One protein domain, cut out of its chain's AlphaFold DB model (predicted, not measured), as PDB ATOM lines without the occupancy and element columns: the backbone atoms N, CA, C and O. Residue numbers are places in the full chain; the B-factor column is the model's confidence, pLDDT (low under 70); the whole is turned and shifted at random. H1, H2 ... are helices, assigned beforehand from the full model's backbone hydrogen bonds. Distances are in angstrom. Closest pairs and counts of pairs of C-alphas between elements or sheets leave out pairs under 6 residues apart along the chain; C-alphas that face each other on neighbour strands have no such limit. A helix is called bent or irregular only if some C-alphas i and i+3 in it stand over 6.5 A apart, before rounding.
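Overview. This is residues 622 to 758 and 787 to 815 of the 815 residues of the protein "C2 DOCK-type domain-containing protein" of Aegilops tauschii subsp. strangulata (UniProt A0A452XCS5). This is a rounded body of crossed helices, with H5 in its middle and H2, the arm H3a, H7 and H8 packed round it. H1 folds against H2 as a helical hairpin and also packs on the other arm, H3b, while H6 makes a corner with H7. The printed part has 166 residues with eight named helices, H1 to H8 in chain order, and no named strand: the class is all helix. It is compact, with a radius of gyration of the C-alphas of 15.3 A and spans of 42 by 39 by 32 A.

Along the chain. Begin at residues 622 to 635, a stretch with no named element. Find C-alpha 636 at (196.865, 217.568, 199.478); from there H1 runs to residue 649, 20.2 A. H2 takes residues 654 to 673, 28.7 A. H3, residues 680 to 699, was assigned as one helix by its hydrogen bonds but is bent, with C-alphas 689 and 692 7.2 A apart; its arms are H3a, 680 to 689, and H3b, 692 to 699. Next come H4, 701 to 705; H5, 709 to 725, 24.6 A; H6, 728 to 736; and H7, 739 to 755, 24.7 A. H8, residues 790 to 814, is 34.9 A long, has a kink of 36 degrees near residue 802, and ends at C-alpha 814, (207.277, 201.992, 223.913).

Arrangement. Look first at H1 and H2, which touch at C-alphas 649 and 657, their closest, 5.0 A, running opposite ways at a tilt of 36 degrees, only just steep. H1 touches H3b, closest at C-alphas 642 and 693, 5.9 A. H2 touches H5 at a shallow tilt of 28 degrees, the same way, closest at C-alphas 658 and 711, 5.7 A. With residues 721 to 725 alone, H5 touches H3a, closest at C-alphas 722 and 687, 4.6 A. H4 is close to but not clearly touching H5, with C-alphas 704 and 712 closest, 7.0 A. H6 and H7 only just touch, only at the corner, with 3 pairs of C-alphas within 8 A, the closest 735 and 742, 5.3 A. H5 touches H7, C-alphas 716 and 752 closest at 6.3 A, and H8, C-alphas 724 and 806 closest at 6.5 A. Every O i to N i+4 pair is within hydrogen-bond range in H1, H2, H3a, H3b, H4, H6 and H7; H5 has 12 of 13 and H8 18 of 21.

Size, cuts and confidence. The C-alphas farthest apart are those of Pro 631 and His 758, 44.5 A. Residues 759 to 786 are not printed; C-alphas 758 and 787 across this cut are 26.0 A apart. Of the links printed whole, H2 to H3 is short and the others are tight. Confidence is under 70 at residues 757 to 758 and 787 to 815, and H8 has a mean pLDDT of 51.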
ATOM      1  N   LEU A 622     209.003 221.778 195.830       90.69
ATOM      2  CA  LEU A 622     208.172 222.371 196.881       90.69
ATOM      3  C   LEU A 622     207.186 221.375 197.517       90.69
ATOM      4  O   LEU A 622     206.325 221.800 198.277       90.69
ATOM      5  N   PHE A 623     207.266 220.068 197.223       94.88
ATOM      6  CA  PHE A 623     206.276 219.074 197.671       94.88
ATOM      7  C   PHE A 623     205.982 219.148 199.173       94.88
ATOM      8  O   PHE A 623     204.815 219.120 199.550       94.88
ATOM      9  N   VAL A 624     207.008 219.280 200.021       93.75
ATOM     10  CA  VAL A 624     206.843 219.355 201.484       93.75
ATOM     11  C   VAL A 624     206.104 220.632 201.896       93.75
ATOM     12  O   VAL A 624     205.255 220.587 202.777       93.75
ATOM     13  N   GLU A 625     206.378 221.752 201.233       91.00
ATOM     14  CA  GLU A 625     205.818 223.074 201.543       91.00
ATOM     15  C   GLU A 625     204.395 223.274 200.985       91.00
ATOM     16  O   GLU A 625     203.728 224.254 201.325       91.00
ATOM     17  N   MET A 626     203.905 222.350 200.150       92.06
ATOM     18  CA  MET A 626     202.584 222.454 199.528       92.06
ATOM     19  C   MET A 626     201.441 222.398 200.552       92.06
ATOM     20  O   MET A 626     201.441 221.539 201.440       92.06
ATOM     21  N   PRO A 627     200.406 223.247 200.395       92.06
ATOM     22  CA  PRO A 627     199.292 223.302 201.329       92.06
ATOM     23  C   PRO A 627     198.331 222.112 201.182       92.06
ATOM     24  O   PRO A 627     198.323 221.367 200.194       92.06
ATOM     25  N   GLY A 628     197.448 221.958 202.168       88.81
ATOM     26  CA  GLY A 628     196.239 221.153 202.031       88.81
ATOM     27  C   GLY A 628     195.225 221.761 201.064       88.81
ATOM     28  O   GLY A 628     195.277 222.949 200.729       88.81
ATOM     29  N   ARG A 629     194.262 220.936 200.636       85.50
ATOM     30  CA  ARG A 629     193.116 221.398 199.839       85.50
ATOM     31  C   ARG A 629     192.252 222.333 200.680       85.50
ATOM     32  O   ARG A 629     191.957 223.448 200.253       85.50
ATOM     33  N   ASP A 630     191.953 221.896 201.899       84.56
ATOM     34  CA  ASP A 630     191.295 222.683 202.932       84.56
ATOM     35  C   ASP A 630     192.314 223.205 203.959       84.56
ATOM     36  O   ASP A 630     193.354 222.578 204.163       84.56
ATOM     37  N   PRO A 631     192.030 224.315 204.669       78.81
ATOM     38  CA  PRO A 631     192.932 224.859 205.693       78.81
ATOM     39  C   PRO A 631     193.251 223.894 206.847       78.81
ATOM     40  O   PRO A 631     194.184 224.130 207.611       78.81
ATOM     41  N   THR A 632     192.445 222.844 207.015       80.31
ATOM     42  CA  THR A 632     192.631 221.794 208.024       80.31
ATOM     43  C   THR A 632     193.576 220.686 207.568       80.31
ATOM     44  O   THR A 632     194.124 219.975 208.412       80.31
ATOM     45  N   ASP A 633     193.774 220.545 206.257       82.25
ATOM     46  CA  ASP A 633     194.670 219.559 205.669       82.25
ATOM     47  C   ASP A 633     196.081 220.134 205.566       82.25
ATOM     48  O   ASP A 633     196.285 221.315 205.286       82.25
ATOM     49  N   ARG A 634     197.087 219.288 205.784       81.81
ATOM     50  CA  ARG A 634     198.485 219.733 205.757       81.81
ATOM     51  C   ARG A 634     199.051 219.795 204.349       81.81
ATOM     52  O   ARG A 634     199.739 220.751 204.030       81.81
ATOM     53  N   ASN A 635     198.766 218.772 203.545       93.50
ATOM     54  CA  ASN A 635     199.332 218.604 202.215       93.50
ATOM     55  C   ASN A 635     198.403 217.726 201.369       93.50
ATOM     56  O   ASN A 635     198.197 216.551 201.684       93.50
ATOM     57  N   TYR A 636     197.816 218.297 200.319       95.50
ATOM     58  CA  TYR A 636     196.865 217.568 199.478       95.50
ATOM     59  C   TYR A 636     197.532 216.428 198.698       95.50
ATOM     60  O   TYR A 636     197.006 215.315 198.664       95.50
ATOM     61  N   LEU A 637     198.703 216.684 198.107       96.25
ATOM     62  CA  LEU A 637     199.403 215.711 197.268       96.25
ATOM     63  C   LEU A 637     199.869 214.495 198.075       96.25
ATOM     64  O   LEU A 637     199.712 213.373 197.604       96.25
ATOM     65  N   SER A 638     200.352 214.696 199.306       95.81
ATOM     66  CA  SER A 638     200.699 213.603 200.225       95.81
ATOM     67  C   SER A 638     199.495 212.707 200.514       95.81
ATOM     68  O   SER A 638     199.593 211.486 200.407       95.81
ATOM     69  N   SER A 639     198.331 213.293 200.811       94.81
ATOM     70  CA  SER A 639     197.106 212.526 201.069       94.81
ATOM     71  C   SER A 639     196.691 211.679 199.863       94.81
ATOM     72  O   SER A 639     196.398 210.493 200.016       94.81
ATOM     73  N   VAL A 640     196.714 212.265 198.660       95.62
ATOM     74  CA  VAL A 640     196.393 211.561 197.407       95.62
ATOM     75  C   VAL A 640     197.406 210.449 197.117       95.62
ATOM     76  O   VAL A 640     197.014 209.334 196.771       95.62
ATOM     77  N   LEU A 641     198.701 210.728 197.292       96.56
ATOM     78  CA  LEU A 641     199.789 209.771 197.103       96.56
ATOM     79  C   LEU A 641     199.640 208.562 198.030       96.56
ATOM     80  O   LEU A 641     199.693 207.427 197.565       96.56
ATOM     81  N   ILE A 642     199.444 208.803 199.329       95.94
ATOM     82  CA  ILE A 642     199.301 207.750 200.340       95.94
ATOM     83  C   ILE A 642     198.085 206.884 200.025       95.94
ATOM     84  O   ILE A 642     198.203 205.661 200.014       95.94
ATOM     85  N   GLN A 643     196.943 207.507 199.724       94.56
ATOM     86  CA  GLN A 643     195.718 206.786 199.400       94.56
ATOM     87  C   GLN A 643     195.893 205.887 198.173       94.56
ATOM     88  O   GLN A 643     195.528 204.714 198.224       94.56
ATOM     89  N   GLU A 644     196.455 206.405 197.080       94.94
ATOM     90  CA  GLU A 644     196.630 205.608 195.866       94.94
ATOM     91  C   GLU A 644     197.671 204.504 196.061       94.94
ATOM     92  O   GLU A 644     197.418 203.368 195.677       94.94
ATOM     93  N   ILE A 645     198.807 204.796 196.704       95.00
ATOM     94  CA  ILE A 645     199.837 203.782 196.962       95.00
ATOM     95  C   ILE A 645     199.288 202.664 197.839       95.00
ATOM     96  O   ILE A 645     199.540 201.497 197.551       95.00
ATOM     97  N   PHE A 646     198.516 202.994 198.872       95.44
ATOM     98  CA  PHE A 646     197.905 201.989 199.727       95.44
ATOM     99  C   PHE A 646     196.944 201.077 198.960       95.44
ATOM    100  O   PHE A 646     197.027 199.857 199.092       95.44
ATOM    101  N   LEU A 647     196.100 201.647 198.091       93.31
ATOM    102  CA  LEU A 647     195.249 200.867 197.187       93.31
ATOM    103  C   LEU A 647     196.080 199.984 196.244       93.31
ATOM    104  O   LEU A 647     195.713 198.839 195.989       93.31
ATOM    105  N   THR A 648     197.215 200.481 195.749       94.38
ATOM    106  CA  THR A 648     198.122 199.695 194.907       94.38
ATOM    107  C   THR A 648     198.782 198.549 195.666       94.38
ATOM    108  O   THR A 648     199.021 197.510 195.061       94.38
ATOM    109  N   LEU A 649     199.080 198.683 196.963       94.31
ATOM    110  CA  LEU A 649     199.691 197.602 197.750       94.31
ATOM    111  C   LEU A 649     198.789 196.362 197.862       94.31
ATOM    112  O   LEU A 649     199.313 195.263 198.027       94.31
ATOM    113  N   ASP A 650     197.471 196.511 197.704       92.31
ATOM    114  CA  ASP A 650     196.509 195.397 197.654       92.31
ATOM    115  C   ASP A 650     196.249 194.878 196.223       92.31
ATOM    116  O   ASP A 650     195.390 194.034 195.988       92.31
ATOM    117  N   HIS A 651     196.982 195.379 195.224       91.25
ATOM    118  CA  HIS A 651     196.784 194.997 193.829       91.25
ATOM    119  C   HIS A 651     197.386 193.612 193.510       91.25
ATOM    120  O   HIS A 651     198.448 193.230 194.016       91.25
ATOM    121  N   ASP A 652     196.749 192.871 192.597       88.88
ATOM    122  CA  ASP A 652     197.184 191.521 192.194       88.88
ATOM    123  C   ASP A 652     198.518 191.514 191.415       88.88
ATOM    124  O   ASP A 652     199.267 190.537 191.413       88.88
ATOM    125  N   ASP A 653     198.825 192.613 190.724       90.12
ATOM    126  CA  ASP A 653     200.039 192.774 189.912       90.12
ATOM    127  C   ASP A 653     201.258 193.161 190.772       90.12
ATOM    128  O   ASP A 653     201.426 194.321 191.159       90.12
ATOM    129  N   LEU A 654     202.148 192.189 190.998       91.44
ATOM    130  CA  LEU A 654     203.402 192.344 191.752       91.44
ATOM    131  C   LEU A 654     204.278 193.502 191.246       91.44
ATOM    132  O   LEU A 654     204.977 194.147 192.025       91.44
ATOM    133  N   SER A 655     204.264 193.780 189.937       90.50
ATOM    134  CA  SER A 655     205.087 194.854 189.371       90.50
ATOM    135  C   SER A 655     204.597 196.237 189.808       90.50
ATOM    136  O   SER A 655     205.413 197.118 190.087       90.50
ATOM    137  N   GLN A 656     203.278 196.407 189.939       91.81
ATOM    138  CA  GLN A 656     202.655 197.648 190.402       91.81
ATOM    139  C   GLN A 656     202.899 197.857 191.895       91.81
ATOM    140  O   GLN A 656     203.301 198.947 192.300       91.81
ATOM    141  N   ARG A 657     202.764 196.796 192.703       94.00
ATOM    142  CA  ARG A 657     203.075 196.832 194.141       94.00
ATOM    143  C   ARG A 657     204.518 197.235 194.410       94.00
ATOM    144  O   ARG A 657     204.773 198.158 195.183       94.00
ATOM    145  N   ALA A 658     205.463 196.595 193.721       91.44
ATOM    146  CA  ALA A 658     206.879 196.923 193.832       91.44
ATOM    147  C   ALA A 658     207.173 198.373 193.413       91.44
ATOM    148  O   ALA A 658     207.963 199.058 194.068       91.44
ATOM    149  N   LYS A 659     206.522 198.868 192.350       93.62
ATOM    150  CA  LYS A 659     206.648 200.263 191.908       93.62
ATOM    151  C   LYS A 659     206.115 201.239 192.958       93.62
ATOM    152  O   LYS A 659     206.809 202.199 193.279       93.62
ATOM    153  N   ALA A 660     204.936 200.984 193.523       94.94
ATOM    154  CA  ALA A 660     204.330 201.833 194.547       94.94
ATOM    155  C   ALA A 660     205.185 201.908 195.821       94.94
ATOM    156  O   ALA A 660     205.488 203.003 196.298       94.94
ATOM    157  N   ALA A 661     205.676 200.765 196.310       92.06
ATOM    158  CA  ALA A 661     206.593 200.728 197.448       92.06
ATOM    159  C   ALA A 661     207.897 201.499 197.159       92.06
ATOM    160  O   ALA A 661     208.362 202.281 197.990       92.06
ATOM    161  N   ARG A 662     208.457 201.351 195.948       90.06
ATOM    162  CA  ARG A 662     209.665 202.078 195.528       90.06
ATOM    163  C   ARG A 662     209.447 203.592 195.460       90.06
ATOM    164  O   ARG A 662     210.370 204.320 195.818       90.06
ATOM    165  N   ILE A 663     208.281 204.070 195.018       93.88
ATOM    166  CA  ILE A 663     207.969 205.510 194.969       93.88
ATOM    167  C   ILE A 663     208.088 206.128 196.367       93.88
ATOM    168  O   ILE A 663     208.786 207.129 196.521       93.88
ATOM    169  N   LEU A 664     207.491 205.505 197.391       92.25
ATOM    170  CA  LEU A 664     207.596 205.996 198.772       92.25
ATOM    171  C   LEU A 664     209.046 206.074 199.244       92.25
ATOM    172  O   LEU A 664     209.462 207.077 199.815       92.25
ATOM    173  N   VAL A 665     209.823 205.024 198.986       90.44
ATOM    174  CA  VAL A 665     211.222 204.946 199.417       90.44
ATOM    175  C   VAL A 665     212.047 206.050 198.769       90.44
ATOM    176  O   VAL A 665     212.806 206.720 199.462       90.44
ATOM    177  N   VAL A 666     211.881 206.279 197.464       89.38
ATOM    178  CA  VAL A 666     212.604 207.335 196.739       89.38
ATOM    179  C   VAL A 666     212.253 208.720 197.283       89.38
ATOM    180  O   VAL A 666     213.168 209.498 197.541       89.38
ATOM    181  N   LEU A 667     210.971 209.008 197.524       91.81
ATOM    182  CA  LEU A 667     210.536 210.298 198.072       91.81
ATOM    183  C   LEU A 667     211.070 210.526 199.492       91.81
ATOM    184  O   LEU A 667     211.650 211.570 199.777       91.81
ATOM    185  N   ILE A 668     210.974 209.523 200.368       89.81
ATOM    186  CA  ILE A 668     211.527 209.604 201.727       89.81
ATOM    187  C   ILE A 668     213.047 209.799 201.701       89.81
ATOM    188  O   ILE A 668     213.570 210.609 202.464       89.81
ATOM    189  N   CYS A 669     213.762 209.104 200.808       88.25
ATOM    190  CA  CYS A 669     215.200 209.311 200.628       88.25
ATOM    191  C   CYS A 669     215.497 210.744 200.176       88.25
ATOM    192  O   CYS A 669     216.367 211.390 200.752       88.25
ATOM    193  N   LYS A 670     214.766 211.254 199.176       89.75
ATOM    194  CA  LYS A 670     214.910 212.633 198.696       89.75
ATOM    195  C   LYS A 670     214.772 213.622 199.850       89.75
ATOM    196  O   LYS A 670     215.646 214.460 200.035       89.75
ATOM    197  N   HIS A 671     213.725 213.481 200.656       90.56
ATOM    198  CA  HIS A 671     213.468 214.365 201.788       90.56
ATOM    199  C   HIS A 671     214.528 214.267 202.894       90.56
ATOM    200  O   HIS A 671     214.912 215.290 203.451       90.56
ATOM    201  N   GLU A 672     215.042 213.069 203.188       85.44
ATOM    202  CA  GLU A 672     216.090 212.887 204.204       85.44
ATOM    203  C   GLU A 672     217.409 213.571 203.817       85.44
ATOM    204  O   GLU A 672     218.123 214.064 204.694       85.44
ATOM    205  N   PHE A 673     217.731 213.621 202.521       86.19
ATOM    206  CA  PHE A 673     218.962 214.227 202.001       86.19
ATOM    207  C   PHE A 673     218.807 215.673 201.529       86.19
ATOM    208  O   PHE A 673     219.805 216.305 201.174       86.19
ATOM    209  N   ASP A 674     217.596 216.221 201.534       88.31
ATOM    210  CA  ASP A 674     217.368 217.605 201.144       88.31
ATOM    211  C   ASP A 674     217.972 218.554 202.186       88.31
ATOM    212  O   ASP A 674     217.607 218.531 203.366       88.31
ATOM    213  N   ALA A 675     218.900 219.410 201.760       91.25
ATOM    214  CA  ALA A 675     219.595 220.339 202.646       91.25
ATOM    215  C   ALA A 675     218.641 221.302 203.377       91.25
ATOM    216  O   ALA A 675     218.980 221.785 204.459       91.25
ATOM    217  N   ARG A 676     217.447 221.553 202.821       92.06
ATOM    218  CA  ARG A 676     216.435 222.433 203.415       92.06
ATOM    219  C   ARG A 676     215.795 221.839 204.669       92.06
ATOM    220  O   ARG A 676     215.461 222.598 205.571       92.06
ATOM    221  N   TYR A 677     215.680 220.511 204.766       93.06
ATOM    222  CA  TYR A 677     214.873 219.825 205.790       93.06
ATOM    223  C   TYR A 677     215.705 219.098 206.855       93.06
ATOM    224  O   TYR A 677     215.334 218.037 207.363       93.06
ATOM    225  N   GLN A 678     216.867 219.651 207.208       93.12
ATOM    226  CA  GLN A 678     217.780 219.006 208.156       93.12
ATOM    227  C   GLN A 678     217.471 219.306 209.628       93.12
ATOM    228  O   GLN A 678     218.008 218.624 210.507       93.12
ATOM    229  N   LYS A 679     216.599 220.279 209.933       94.44
ATOM    230  CA  LYS A 679     216.208 220.565 211.322       94.44
ATOM    231  C   LYS A 679     215.235 219.502 211.827       94.44
ATOM    232  O   LYS A 679     214.454 218.932 211.071       94.44
ATOM    233  N   SER A 680     215.236 219.267 213.139       91.94
ATOM    234  CA  SER A 680     214.327 218.300 213.768       91.94
ATOM    235  C   SER A 680     212.849 218.631 213.549       91.94
ATOM    236  O   SER A 680     212.038 217.718 213.442       91.94
ATOM    237  N   GLU A 681     212.501 219.917 213.473       93.44
ATOM    238  CA  GLU A 681     211.132 220.385 213.214       93.44
ATOM    239  C   GLU A 681     210.670 220.031 211.794       93.44
ATOM    240  O   GLU A 681     209.566 219.516 211.623       93.44
ATOM    241  N   ASP A 682     211.544 220.212 210.800       93.19
ATOM    242  CA  ASP A 682     211.265 219.868 209.401       93.19
ATOM    243  C   ASP A 682     211.093 218.349 209.244       93.19
ATOM    244  O   ASP A 682     210.122 217.876 208.650       93.19
ATOM    245  N   LYS A 683     211.986 217.561 209.864       93.38
ATOM    246  CA  LYS A 683     211.895 216.090 209.866       93.38
ATOM    247  C   LYS A 683     210.627 215.586 210.552       93.38
ATOM    248  O   LYS A 683     210.001 214.645 210.062       93.38
ATOM    249  N   LEU A 684     210.225 216.218 211.656       94.00
ATOM    250  CA  LEU A 684     208.965 215.915 212.336       94.00
ATOM    251  C   LEU A 684     207.761 216.227 211.445       94.00
ATOM    252  O   LEU A 684     206.838 215.416 211.351       94.00
ATOM    253  N   TYR A 685     207.765 217.380 210.776       93.75
ATOM    254  CA  TYR A 685     206.691 217.761 209.869       93.75
ATOM    255  C   TYR A 685     206.538 216.745 208.730       93.75
ATOM    256  O   TYR A 685     205.435 216.239 208.513       93.75
ATOM    257  N   ILE A 686     207.641 216.358 208.083       94.38
ATOM    258  CA  ILE A 686     207.657 215.338 207.023       94.38
ATOM    259  C   ILE A 686     207.152 213.989 207.554       94.38
ATOM    260  O   ILE A 686     206.302 213.360 206.927       94.38
ATOM    261  N   ALA A 687     207.594 213.556 208.738       94.31
ATOM    262  CA  ALA A 687     207.086 212.332 209.355       94.31
ATOM    263  C   ALA A 687     205.564 212.384 209.566       94.31
ATOM    264  O   ALA A 687     204.860 211.417 209.278       94.31
ATOM    265  N   GLN A 688     205.035 213.527 210.007       92.88
ATOM    266  CA  GLN A 688     203.598 213.730 210.178       92.88
ATOM    267  C   GLN A 688     202.830 213.749 208.843       92.88
ATOM    268  O   GLN A 688     201.668 213.341 208.835       92.88
ATOM    269  N   LEU A 689     203.448 214.163 207.727       93.88
ATOM    270  CA  LEU A 689     202.835 214.088 206.391       93.88
ATOM    271  C   LEU A 689     202.580 212.645 205.945       93.88
ATOM    272  O   LEU A 689     201.535 212.374 205.355       93.88
ATOM    273  N   TYR A 690     203.512 211.734 206.237       94.81
ATOM    274  CA  TYR A 690     203.427 210.325 205.837       94.81
ATOM    275  C   TYR A 690     202.815 209.405 206.900       94.81
ATOM    276  O   TYR A 690     202.416 208.284 206.588       94.81
ATOM    277  N   PHE A 691     202.674 209.866 208.146       93.31
ATOM    278  CA  PHE A 691     202.082 209.099 209.246       93.31
ATOM    279  C   PHE A 691     200.714 208.446 208.938       93.31
ATOM    280  O   PHE A 691     200.500 207.313 209.387       93.31
ATOM    281  N   PRO A 692     199.800 209.058 208.150       93.56
ATOM    282  CA  PRO A 692     198.549 208.409 207.753       93.56
ATOM    283  C   PRO A 692     198.722 207.043 207.069       93.56
ATOM    284  O   PRO A 692     197.861 206.180 207.246       93.56
ATOM    285  N   LEU A 693     199.841 206.803 206.370       94.25
ATOM    286  CA  LEU A 693     200.154 205.512 205.747       94.25
ATOM    287  C   LEU A 693     200.233 204.383 206.781       94.25
ATOM    288  O   LEU A 693     199.662 203.313 206.578       94.25
ATOM    289  N   ILE A 694     200.902 204.633 207.915       92.94
ATOM    290  CA  ILE A 694     200.969 203.663 209.018       92.94
ATOM    291  C   ILE A 694     199.550 203.361 209.482       92.94
ATOM    292  O   ILE A 694     199.193 202.205 209.664       92.94
ATOM    293  N   GLY A 695     198.721 204.395 209.623       91.81
ATOM    294  CA  GLY A 695     197.336 204.229 210.024       91.81
ATOM    295  C   GLY A 695     196.540 203.285 209.126       91.81
ATOM    296  O   GLY A 695     195.932 202.354 209.643       91.81
ATOM    297  N   GLN A 696     196.611 203.483 207.810       93.56
ATOM    298  CA  GLN A 696     195.933 202.629 206.829       93.56
ATOM    299  C   GLN A 696     196.430 201.177 206.885       93.56
ATOM    300  O   GLN A 696     195.623 200.252 206.897       93.56
ATOM    301  N   ILE A 697     197.745 200.966 207.020       93.81
ATOM    302  CA  ILE A 697     198.334 199.625 207.172       93.81
ATOM    303  C   ILE A 697     197.855 198.935 208.453       93.81
ATOM    304  O   ILE A 697     197.584 197.737 208.439       93.81
ATOM    305  N   LEU A 698     197.752 199.666 209.568       92.31
ATOM    306  CA  LEU A 698     197.232 199.102 210.816       92.31
ATOM    307  C   LEU A 698     195.752 198.728 210.704       92.31
ATOM    308  O   LEU A 698     195.344 197.738 211.309       92.31
ATOM    309  N   ASP A 699     194.969 199.510 209.961       92.31
ATOM    310  CA  ASP A 699     193.538 199.275 209.785       92.31
ATOM    311  C   ASP A 699     193.272 198.073 208.855       92.31
ATOM    312  O   ASP A 699     192.428 197.243 209.188       92.31
ATOM    313  N   GLU A 700     194.063 197.887 207.787       94.25
ATOM    314  CA  GLU A 700     193.986 196.720 206.884       94.25
ATOM    315  C   GLU A 700     195.302 195.924 206.838       94.25
ATOM    316  O   GLU A 700     195.948 195.745 205.803       94.25
ATOM    317  N   MET A 701     195.678 195.366 207.987       92.88
ATOM    318  CA  MET A 701     196.842 194.482 208.136       92.88
ATOM    319  C   MET A 701     196.986 193.359 207.087       92.88
ATOM    320  O   MET A 701     198.126 193.051 206.724       92.88
ATOM    321  N   PRO A 702     195.906 192.724 206.578       94.56
ATOM    322  CA  PRO A 702     196.023 191.721 205.518       94.56
ATOM    323  C   PRO A 702     196.759 192.217 204.268       94.56
ATOM    324  O   PRO A 702     197.528 191.447 203.694       94.56
ATOM    325  N   VAL A 703     196.602 193.496 203.898       93.81
ATOM    326  CA  VAL A 703     197.295 194.102 202.748       93.81
ATOM    327  C   VAL A 703     198.808 193.984 202.921       93.81
ATOM    328  O   VAL A 703     199.508 193.507 202.033       93.81
ATOM    329  N   PHE A 704     199.319 194.332 204.105       94.62
ATOM    330  CA  PHE A 704     200.744 194.230 204.414       94.62
ATOM    331  C   PHE A 704     201.245 192.780 204.439       94.62
ATOM    332  O   PHE A 704     202.328 192.485 203.931       94.62
ATOM    333  N   TYR A 705     200.471 191.847 205.001       93.31
ATOM    334  CA  TYR A 705     200.879 190.439 205.051       93.31
ATOM    335  C   TYR A 705     200.921 189.768 203.671       93.31
ATOM    336  O   TYR A 705     201.710 188.840 203.490       93.31
ATOM    337  N   ASN A 706     200.133 190.253 202.707       93.50
ATOM    338  CA  ASN A 706     200.117 189.772 201.321       93.50
ATOM    339  C   ASN A 706     201.325 190.240 200.485       93.50
ATOM    340  O   ASN A 706     201.546 189.743 199.372       93.50
ATOM    341  N   LEU A 707     202.117 191.183 201.003       93.06
ATOM    342  CA  LEU A 707     203.339 191.649 200.357       93.06
ATOM    343  C   LEU A 707     204.440 190.584 200.421       93.06
ATOM    344  O   LEU A 707     204.624 189.886 201.424       93.06
ATOM    345  N   ASN A 708     205.226 190.484 199.350       91.00
ATOM    346  CA  ASN A 708     206.413 189.634 199.334       91.00
ATOM    347  C   ASN A 708     207.551 190.248 200.175       91.00
ATOM    348  O   ASN A 708     207.497 191.404 200.584       91.00
ATOM    349  N   ALA A 709     208.623 189.489 200.423       87.62
ATOM    350  CA  ALA A 709     209.706 189.933 201.304       87.62
ATOM    351  C   ALA A 709     210.408 191.232 200.851       87.62
ATOM    352  O   ALA A 709     210.876 191.991 201.699       87.62
ATOM    353  N   ILE A 710     210.484 191.492 199.542       85.44
ATOM    354  CA  ILE A 710     211.095 192.712 198.995       85.44
ATOM    355  C   ILE A 710     210.143 193.891 199.205       85.44
ATOM    356  O   ILE A 710     210.545 194.902 199.767       85.44
ATOM    357  N   GLU A 711     208.875 193.739 198.820       89.00
ATOM    358  CA  GLU A 711     207.819 194.743 199.011       89.00
ATOM    359  C   GLU A 711     207.673 195.127 200.491       89.00
ATOM    360  O   GLU A 711     207.678 196.313 200.821       89.00
ATOM    361  N   LYS A 712     207.630 194.132 201.390       90.56
ATOM    362  CA  LYS A 712     207.607 194.349 202.843       90.56
ATOM    363  C   LYS A 712     208.796 195.178 203.296       90.56
ATOM    364  O   LYS A 712     208.613 196.136 204.033       90.56
ATOM    365  N   ARG A 713     210.008 194.849 202.843       87.06
ATOM    366  CA  ARG A 713     211.217 195.586 203.222       87.06
ATOM    367  C   ARG A 713     211.136 197.055 202.809       87.06
ATOM    368  O   ARG A 713     211.416 197.916 203.631       87.06
ATOM    369  N   GLU A 714     210.725 197.340 201.576       86.69
ATOM    370  CA  GLU A 714     210.571 198.713 201.068       86.69
ATOM    371  C   GLU A 714     209.535 199.508 201.891       86.69
ATOM    372  O   GLU A 714     209.808 200.628 202.321       86.69
ATOM    373  N   VAL A 715     208.376 198.909 202.192       91.56
ATOM    374  CA  VAL A 715     207.341 199.536 203.034       91.56
ATOM    375  C   VAL A 715     207.834 199.743 204.471       91.56
ATOM    376  O   VAL A 715     207.632 200.812 205.045       91.56
ATOM    377  N   LEU A 716     208.519 198.760 205.059       90.12
ATOM    378  CA  LEU A 716     209.021 198.854 206.430       90.12
ATOM    379  C   LEU A 716     210.124 199.916 206.580       90.12
ATOM    380  O   LEU A 716     210.126 200.607 207.595       90.12
ATOM    381  N   VAL A 717     210.998 200.117 205.579       87.75
ATOM    382  CA  VAL A 717     211.981 201.229 205.566       87.75
ATOM    383  C   VAL A 717     211.271 202.573 205.754       87.75
ATOM    384  O   VAL A 717     211.651 203.385 206.599       87.75
ATOM    385  N   VAL A 718     210.189 202.795 205.003       90.12
ATOM    386  CA  VAL A 718     209.392 204.029 205.079       90.12
ATOM    387  C   VAL A 718     208.781 204.190 206.470       90.12
ATOM    388  O   VAL A 718     208.884 205.257 207.073       90.12
ATOM    389  N   ILE A 719     208.199 203.121 207.016       91.12
ATOM    390  CA  ILE A 719     207.578 203.124 208.347       91.12
ATOM    391  C   ILE A 719     208.602 203.454 209.436       91.12
ATOM    392  O   ILE A 719     208.334 204.296 210.294       91.12
ATOM    393  N   LEU A 720     209.789 202.849 209.387       89.06
ATOM    394  CA  LEU A 720     210.851 203.118 210.354       89.06
ATOM    395  C   LEU A 720     211.338 204.563 210.280       89.06
ATOM    396  O   LEU A 720     211.530 205.187 211.325       89.06
ATOM    397  N   GLN A 721     211.472 205.121 209.076       88.56
ATOM    398  CA  GLN A 721     211.892 206.510 208.910       88.56
ATOM    399  C   GLN A 721     210.835 207.508 209.404       88.56
ATOM    400  O   GLN A 721     211.191 208.529 209.998       88.56
ATOM    401  N   ILE A 722     209.544 207.204 209.232       91.94
ATOM    402  CA  ILE A 722     208.452 208.001 209.807       91.94
ATOM    403  C   ILE A 722     208.530 207.965 211.335       91.94
ATOM    404  O   ILE A 722     208.570 209.013 211.973       91.94
ATOM    405  N   ILE A 723     208.589 206.772 211.936       89.75
ATOM    406  CA  ILE A 723     208.563 206.630 213.400       89.75
ATOM    407  C   ILE A 723     209.807 207.259 214.038       89.75
ATOM    408  O   ILE A 723     209.695 207.901 215.078       89.75
ATOM    409  N   ARG A 724     210.982 207.126 213.408       88.94
ATOM    410  CA  ARG A 724     212.247 207.715 213.879       88.94
ATOM    411  C   ARG A 724     212.143 209.216 214.144       88.94
ATOM    412  O   ARG A 724     212.762 209.706 215.087       88.94
ATOM    413  N   ASN A 725     211.420 209.926 213.281       91.25
ATOM    414  CA  ASN A 725     211.329 211.382 213.294       91.25
ATOM    415  C   ASN A 725     210.016 211.894 213.910       91.25
ATOM    416  O   ASN A 725     209.849 213.102 214.057       91.25
ATOM    417  N   LEU A 726     209.092 211.001 214.283       91.00
ATOM    418  CA  LEU A 726     207.855 211.368 214.965       91.00
ATOM    419  C   LEU A 726     208.130 211.733 216.433       91.00
ATOM    420  O   LEU A 726     208.992 211.150 217.091       91.00
ATOM    421  N   ASP A 727     207.366 212.680 216.968       89.19
ATOM    422  CA  ASP A 727     207.443 213.066 218.371       89.19
ATOM    423  C   ASP A 727     206.571 212.160 219.250       89.19
ATOM    424  O   ASP A 727     205.522 211.657 218.831       89.19
ATOM    425  N   ASP A 728     206.974 212.002 220.512       85.62
ATOM    426  CA  ASP A 728     206.286 211.116 221.449       85.62
ATOM    427  C   ASP A 728     204.814 211.532 221.645       85.62
ATOM    428  O   ASP A 728     203.958 210.680 221.866       85.62
ATOM    429  N   THR A 729     204.465 212.820 221.505       86.75
ATOM    430  CA  THR A 729     203.077 213.270 221.703       86.75
ATOM    431  C   THR A 729     202.141 212.804 220.590       86.75
ATOM    432  O   THR A 729     201.038 212.335 220.887       86.75
ATOM    433  N   THR A 730     202.563 212.884 219.323       85.44
ATOM    434  CA  THR A 730     201.785 212.373 218.181       85.44
ATOM    435  C   THR A 730     201.653 210.860 218.268       85.44
ATOM    436  O   THR A 730     200.563 210.312 218.088       85.44
ATOM    437  N   LEU A 731     202.752 210.199 218.619       81.19
ATOM    438  CA  LEU A 731     202.846 208.756 218.761       81.19
ATOM    439  C   LEU A 731     201.897 208.230 219.856       81.19
ATOM    440  O   LEU A 731     201.038 207.388 219.594       81.19
ATOM    441  N   ILE A 732     201.966 208.812 221.059       82.19
ATOM    442  CA  ILE A 732     201.101 208.471 222.195       82.19
ATOM    443  C   ILE A 732     199.631 208.734 221.858       82.19
ATOM    444  O   ILE A 732     198.785 207.880 222.125       82.19
ATOM    445  N   LYS A 733     199.307 209.881 221.242       83.75
ATOM    446  CA  LYS A 733     197.928 210.197 220.835       83.75
ATOM    447  C   LYS A 733     197.368 209.164 219.864       83.75
ATOM    448  O   LYS A 733     196.221 208.761 220.021       83.75
ATOM    449  N   ALA A 734     198.154 208.733 218.881       76.62
ATOM    450  CA  ALA A 734     197.717 207.739 217.908       76.62
ATOM    451  C   ALA A 734     197.484 206.360 218.548       76.62
ATOM    452  O   ALA A 734     196.539 205.659 218.190       76.62
ATOM    453  N   TRP A 735     198.310 205.973 219.521       71.88
ATOM    454  CA  TRP A 735     198.210 204.670 220.186       71.88
ATOM    455  C   TRP A 735     197.112 204.614 221.250       71.88
ATOM    456  O   TRP A 735     196.405 203.613 221.368       71.88
ATOM    457  N   GLN A 736     196.872 205.713 221.968       75.31
ATOM    458  CA  GLN A 736     195.796 205.793 222.960       75.31
ATOM    459  C   GLN A 736     194.391 205.664 222.354       75.31
ATOM    460  O   GLN A 736     193.450 205.346 223.079       75.31
ATOM    461  N   GLN A 737     194.229 205.864 221.042       75.62
ATOM    462  CA  GLN A 737     192.929 205.744 220.373       75.62
ATOM    463  C   GLN A 737     192.374 204.312 220.378       75.62
ATOM    464  O   GLN A 737     191.158 204.135 220.424       75.62
ATOM    465  N   SER A 738     193.226 203.277 220.324       83.31
ATOM    466  CA  SER A 738     192.774 201.880 220.284       83.31
ATOM    467  C   SER A 738     193.844 200.894 220.755       83.31
ATOM    468  O   SER A 738     194.928 200.780 220.177       83.31
ATOM    469  N   ILE A 739     193.495 200.086 221.764       84.19
ATOM    470  CA  ILE A 739     194.337 198.984 222.265       84.19
ATOM    471  C   ILE A 739     194.604 197.957 221.153       84.19
ATOM    472  O   ILE A 739     195.700 197.405 221.068       84.19
ATOM    473  N   ALA A 740     193.622 197.703 220.281       86.38
ATOM    474  CA  ALA A 740     193.790 196.786 219.158       86.38
ATOM    475  C   ALA A 740     194.816 197.325 218.149       86.38
ATOM    476  O   ALA A 740     195.749 196.606 217.791       86.38
ATOM    477  N   ARG A 741     194.707 198.606 217.776       86.06
ATOM    478  CA  ARG A 741     195.643 199.285 216.865       86.06
ATOM    479  C   ARG A 741     197.064 199.316 217.434       86.06
ATOM    480  O   ARG A 741     198.017 199.039 216.717       86.06
ATOM    481  N   THR A 742     197.193 199.532 218.744       85.12
ATOM    482  CA  THR A 742     198.477 199.462 219.461       85.12
ATOM    483  C   THR A 742     199.118 198.075 219.355       85.12
ATOM    484  O   THR A 742     200.299 197.958 219.045       85.12
ATOM    485  N   ARG A 743     198.347 196.994 219.548       88.38
ATOM    486  CA  ARG A 743     198.863 195.621 219.390       88.38
ATOM    487  C   ARG A 743     199.319 195.334 217.960       88.38
ATOM    488  O   ARG A 743     200.344 194.687 217.778       88.38
ATOM    489  N   LEU A 744     198.569 195.799 216.959       90.50
ATOM    490  CA  LEU A 744     198.943 195.645 215.550       90.50
ATOM    491  C   LEU A 744     200.213 196.429 215.211       90.50
ATOM    492  O   LEU A 744     201.059 195.926 214.480       90.50
ATOM    493  N   PHE A 745     200.391 197.607 215.801       87.56
ATOM    494  CA  PHE A 745     201.618 198.382 215.659       87.56
ATOM    495  C   PHE A 745     202.846 197.647 216.214       87.56
ATOM    496  O   PHE A 745     203.870 197.574 215.540       87.56
ATOM    497  N   PHE A 746     202.751 197.028 217.395       86.81
ATOM    498  CA  PHE A 746     203.859 196.219 217.915       86.81
ATOM    499  C   PHE A 746     204.166 194.995 217.046       86.81
ATOM    500  O   PHE A 746     205.336 194.682 216.852       86.81
ATOM    501  N   LYS A 747     203.145 194.347 216.469       88.88
ATOM    502  CA  LYS A 747     203.358 193.272 215.484       88.88
ATOM    503  C   LYS A 747     204.080 193.770 214.232       88.88
ATOM    504  O   LYS A 747     204.963 193.096 213.724       88.88
ATOM    505  N   LEU A 748     203.743 194.966 213.758       88.56
ATOM    506  CA  LEU A 748     204.430 195.587 212.629       88.56
ATOM    507  C   LEU A 748     205.917 195.846 212.939       88.56
ATOM    508  O   LEU A 748     206.768 195.619 212.085       88.56
ATOM    509  N   LEU A 749     206.249 196.257 214.168       85.00
ATOM    510  CA  LEU A 749     207.643 196.393 214.615       85.00
ATOM    511  C   LEU A 749     208.372 195.046 214.753       85.00
ATOM    512  O   LEU A 749     209.579 194.981 214.524       85.00
ATOM    513  N   GLU A 750     207.668 193.975 215.116       85.94
ATOM    514  CA  GLU A 750     208.213 192.610 215.136       85.94
ATOM    515  C   GLU A 750     208.570 192.127 213.716       85.94
ATOM    516  O   GLU A 750     209.640 191.552 213.497       85.94
ATOM    517  N   GLU A 751     207.738 192.454 212.722       87.50
ATOM    518  CA  GLU A 751     208.051 192.216 211.305       87.50
ATOM    519  C   GLU A 751     209.290 193.015 210.862       87.50
ATOM    520  O   GLU A 751     210.116 192.482 210.121       87.50
ATOM    521  N   CYS A 752     209.488 194.248 211.354       83.50
ATOM    522  CA  CYS A 752     210.731 194.993 211.113       83.50
ATOM    523  C   CYS A 752     211.956 194.238 211.635       83.50
ATOM    524  O   CYS A 752     212.939 194.109 210.910       83.50
ATOM    525  N   ILE A 753     211.907 193.708 212.863       80.25
ATOM    526  CA  ILE A 753     213.021 192.917 213.404       80.25
ATOM    527  C   ILE A 753     213.321 191.758 212.459       80.25
ATOM    528  O   ILE A 753     214.449 191.672 211.991       80.25
ATOM    529  N   THR A 754     212.303 190.965 212.116       82.12
ATOM    530  CA  THR A 754     212.413 189.765 211.270       82.12
ATOM    531  C   THR A 754     213.009 190.067 209.889       82.12
ATOM    532  O   THR A 754     213.859 189.335 209.384       82.12
ATOM    533  N   HIS A 755     212.585 191.163 209.253       79.62
ATOM    534  CA  HIS A 755     213.020 191.514 207.900       79.62
ATOM    535  C   HIS A 755     214.389 192.209 207.837       79.62
ATOM    536  O   HIS A 755     215.046 192.156 206.792       79.62
ATOM    537  N   PHE A 756     214.834 192.833 208.930       77.38
ATOM    538  CA  PHE A 756     216.134 193.504 209.024       77.38
ATOM    539  C   PHE A 756     217.124 192.768 209.947       77.38
ATOM    540  O   PHE A 756     218.138 193.353 210.322       77.38
ATOM    541  N   GLU A 757     216.865 191.504 210.318       67.00
ATOM    542  CA  GLU A 757     217.596 190.804 211.385       67.00
ATOM    543  C   GLU A 757     219.124 190.879 211.271       67.00
ATOM    544  O   GLU A 757     219.773 190.401 210.335       67.00
ATOM    545  N   HIS A 758     219.696 191.399 212.351       43.16
ATOM    546  CA  HIS A 758     221.035 191.101 212.812       43.16
ATOM    547  C   HIS A 758     221.035 189.713 213.472       43.16
ATOM    548  O   HIS A 758     220.392 189.527 214.504       43.16
ATOM    549  N   ARG A 787     220.001 199.323 189.284       38.94
ATOM    550  CA  ARG A 787     219.404 200.530 188.673       38.94
ATOM    551  C   ARG A 787     219.387 201.761 189.586       38.94
ATOM    552  O   ARG A 787     219.006 202.835 189.135       38.94
ATOM    553  N   LEU A 788     219.730 201.606 190.863       43.88
ATOM    554  CA  LEU A 788     219.774 202.711 191.823       43.88
ATOM    555  C   LEU A 788     221.150 203.378 191.788       43.88
ATOM    556  O   LEU A 788     222.165 202.704 191.593       43.88
ATOM    557  N   SER A 789     221.195 204.693 192.016       43.47
ATOM    558  CA  SER A 789     222.474 205.395 192.123       43.47
ATOM    559  C   SER A 789     223.318 204.798 193.263       43.47
ATOM    560  O   SER A 789     222.765 204.293 194.250       43.47
ATOM    561  N   PRO A 790     224.659 204.842 193.171       47.53
ATOM    562  CA  PRO A 790     225.536 204.310 194.213       47.53
ATOM    563  C   PRO A 790     225.254 204.897 195.602       47.53
ATOM    564  O   PRO A 790     225.329 204.174 196.590       47.53
ATOM    565  N   SER A 791     224.863 206.172 195.675       48.00
ATOM    566  CA  SER A 791     224.478 206.869 196.906       48.00
ATOM    567  C   SER A 791     223.166 206.353 197.502       48.00
ATOM    568  O   SER A 791     223.100 206.133 198.708       48.00
ATOM    569  N   VAL A 792     222.148 206.070 196.680       48.78
ATOM    570  CA  VAL A 792     220.877 205.483 197.146       48.78
ATOM    571  C   VAL A 792     221.071 204.027 197.568       48.78
ATOM    572  O   VAL A 792     220.565 203.609 198.604       48.78
ATOM    573  N   ASN A 793     221.860 203.256 196.817       56.00
ATOM    574  CA  ASN A 793     222.224 201.891 197.201       56.00
ATOM    575  C   ASN A 793     223.022 201.856 198.516       56.00
ATOM    576  O   ASN A 793     222.773 200.995 199.365       56.00
ATOM    577  N   ALA A 794     223.959 202.791 198.699       56.22
ATOM    578  CA  ALA A 794     224.717 202.943 199.936       56.22
ATOM    579  C   ALA A 794     223.804 203.348 201.096       56.22
ATOM    580  O   ALA A 794     223.877 202.726 202.152       56.22
ATOM    581  N   TYR A 795     222.891 204.300 200.886       57.44
ATOM    582  CA  TYR A 795     221.896 204.675 201.885       57.44
ATOM    583  C   TYR A 795     221.009 203.499 202.272       57.44
ATOM    584  O   TYR A 795     220.956 203.190 203.446       57.44
ATOM    585  N   LEU A 796     220.366 202.791 201.337       54.12
ATOM    586  CA  LEU A 796     219.496 201.655 201.678       54.12
ATOM    587  C   LEU A 796     220.262 200.558 202.439       54.12
ATOM    588  O   LEU A 796     219.728 199.914 203.343       54.12
ATOM    589  N   SER A 797     221.547 200.387 202.124       56.38
ATOM    590  CA  SER A 797     222.435 199.474 202.847       56.38
ATOM    591  C   SER A 797     222.786 199.976 204.258       56.38
ATOM    592  O   SER A 797     222.788 199.185 205.200       56.38
ATOM    593  N   GLU A 798     223.058 201.269 204.438       55.59
ATOM    594  CA  GLU A 798     223.386 201.906 205.725       55.59
ATOM    595  C   GLU A 798     222.144 202.080 206.621       55.59
ATOM    596  O   GLU A 798     222.197 201.839 207.829       55.59
ATOM    597  N   ALA A 799     221.009 202.428 206.015       50.91
ATOM    598  CA  ALA A 799     219.689 202.552 206.612       50.91
ATOM    599  C   ALA A 799     219.279 201.216 207.220       50.91
ATOM    600  O   ALA A 799     219.022 201.183 208.414       50.91
ATOM    601  N   SER A 800     219.430 200.096 206.500       49.12
ATOM    602  CA  SER A 800     219.166 198.763 207.066       49.12
ATOM    603  C   SER A 800     219.968 198.444 208.342       49.12
ATOM    604  O   SER A 800     219.524 197.654 209.169       49.12
ATOM    605  N   ARG A 801     221.137 199.077 208.557       53.28
ATOM    606  CA  ARG A 801     221.944 198.927 209.786       53.28
ATOM    607  C   ARG A 801     221.516 199.891 210.897       53.28
ATOM    608  O   ARG A 801     221.523 199.512 212.070       53.28
ATOM    609  N   HIS A 802     221.175 201.132 210.553       54.09
ATOM    610  CA  HIS A 802     220.678 202.139 211.499       54.09
ATOM    611  C   HIS A 802     219.241 201.850 211.963       54.09
ATOM    612  O   HIS A 802     218.916 202.071 213.127       54.09
ATOM    613  N   GLU A 803     218.413 201.291 211.090       55.44
ATOM    614  CA  GLU A 803     217.015 200.913 211.307       55.44
ATOM    615  C   GLU A 803     216.854 199.875 212.417       55.44
ATOM    616  O   GLU A 803     215.934 199.978 213.221       55.44
ATOM    617  N   ILE A 804     217.809 198.953 212.564       52.59
ATOM    618  CA  ILE A 804     217.837 197.985 213.672       52.59
ATOM    619  C   ILE A 804     218.008 198.706 215.019       52.59
ATOM    620  O   ILE A 804     217.327 198.387 215.994       52.59
ATOM    621  N   ARG A 805     218.883 199.722 215.087       51.72
ATOM    622  CA  ARG A 805     219.050 200.546 216.301       51.72
ATOM    623  C   ARG A 805     217.804 201.376 216.587       51.72
ATOM    624  O   ARG A 805     217.429 201.500 217.749       51.72
ATOM    625  N   VAL A 806     217.170 201.909 215.545       50.94
ATOM    626  CA  VAL A 806     215.911 202.658 215.632       50.94
ATOM    627  C   VAL A 806     214.784 201.753 216.142       50.94
ATOM    628  O   VAL A 806     214.128 202.124 217.107       50.94
ATOM    629  N   CYS A 807     214.628 200.533 215.617       47.31
ATOM    630  CA  CYS A 807     213.703 199.517 216.136       47.31
ATOM    631  C   CYS A 807     213.914 199.264 217.633       47.31
ATOM    632  O   CYS A 807     212.961 199.315 218.406       47.31
ATOM    633  N   CYS A 808     215.160 199.045 218.068       46.66
ATOM    634  CA  CYS A 808     215.464 198.848 219.486       46.66
ATOM    635  C   CYS A 808     215.162 200.092 220.338       46.66
ATOM    636  O   CYS A 808     214.644 199.951 221.442       46.66
ATOM    637  N   GLN A 809     215.459 201.299 219.846       51.38
ATOM    638  CA  GLN A 809     215.138 202.552 220.539       51.38
ATOM    639  C   GLN A 809     213.629 202.794 220.633       51.38
ATOM    640  O   GLN A 809     213.164 203.256 221.667       51.38
ATOM    641  N   ILE A 810     212.866 202.465 219.591       49.72
ATOM    642  CA  ILE A 810     211.405 202.587 219.578       49.72
ATOM    643  C   ILE A 810     210.793 201.588 220.553       49.72
ATOM    644  O   ILE A 810     210.015 201.991 221.405       49.72
ATOM    645  N   ILE A 811     211.196 200.313 220.504       51.19
ATOM    646  CA  ILE A 811     210.736 199.302 221.469       51.19
ATOM    647  C   ILE A 811     211.059 199.746 222.897       51.19
ATOM    648  O   ILE A 811     210.220 199.607 223.778       51.19
ATOM    649  N   TYR A 812     212.232 200.342 223.120       48.75
ATOM    650  CA  TYR A 812     212.612 200.888 224.421       48.75
ATOM    651  C   TYR A 812     211.813 202.137 224.832       48.75
ATOM    652  O   TYR A 812     211.596 202.334 226.017       48.75
ATOM    653  N   ARG A 813     211.381 202.988 223.891       46.50
ATOM    654  CA  ARG A 813     210.466 204.114 224.169       46.50
ATOM    655  C   ARG A 813     209.026 203.660 224.421       46.50
ATOM    656  O   ARG A 813     208.264 204.381 225.053       46.50
ATOM    657  N   SER A 814     208.634 202.531 223.839       36.72
ATOM    658  CA  SER A 814     207.277 201.992 223.913       36.72
ATOM    659  C   SER A 814     207.040 201.071 225.116       36.72
ATOM    660  O   SER A 814     205.883 200.889 225.498       36.72
ATOM    661  N   LEU A 815     208.103 200.474 225.667       38.47
ATOM    662  CA  LEU A 815     208.137 199.811 226.977       38.47
ATOM    663  C   LEU A 815     208.224 200.855 228.095       38.47
ATOM    664  O   LEU A 815     207.579 200.621 229.143       38.47
TER     665      LEU A 815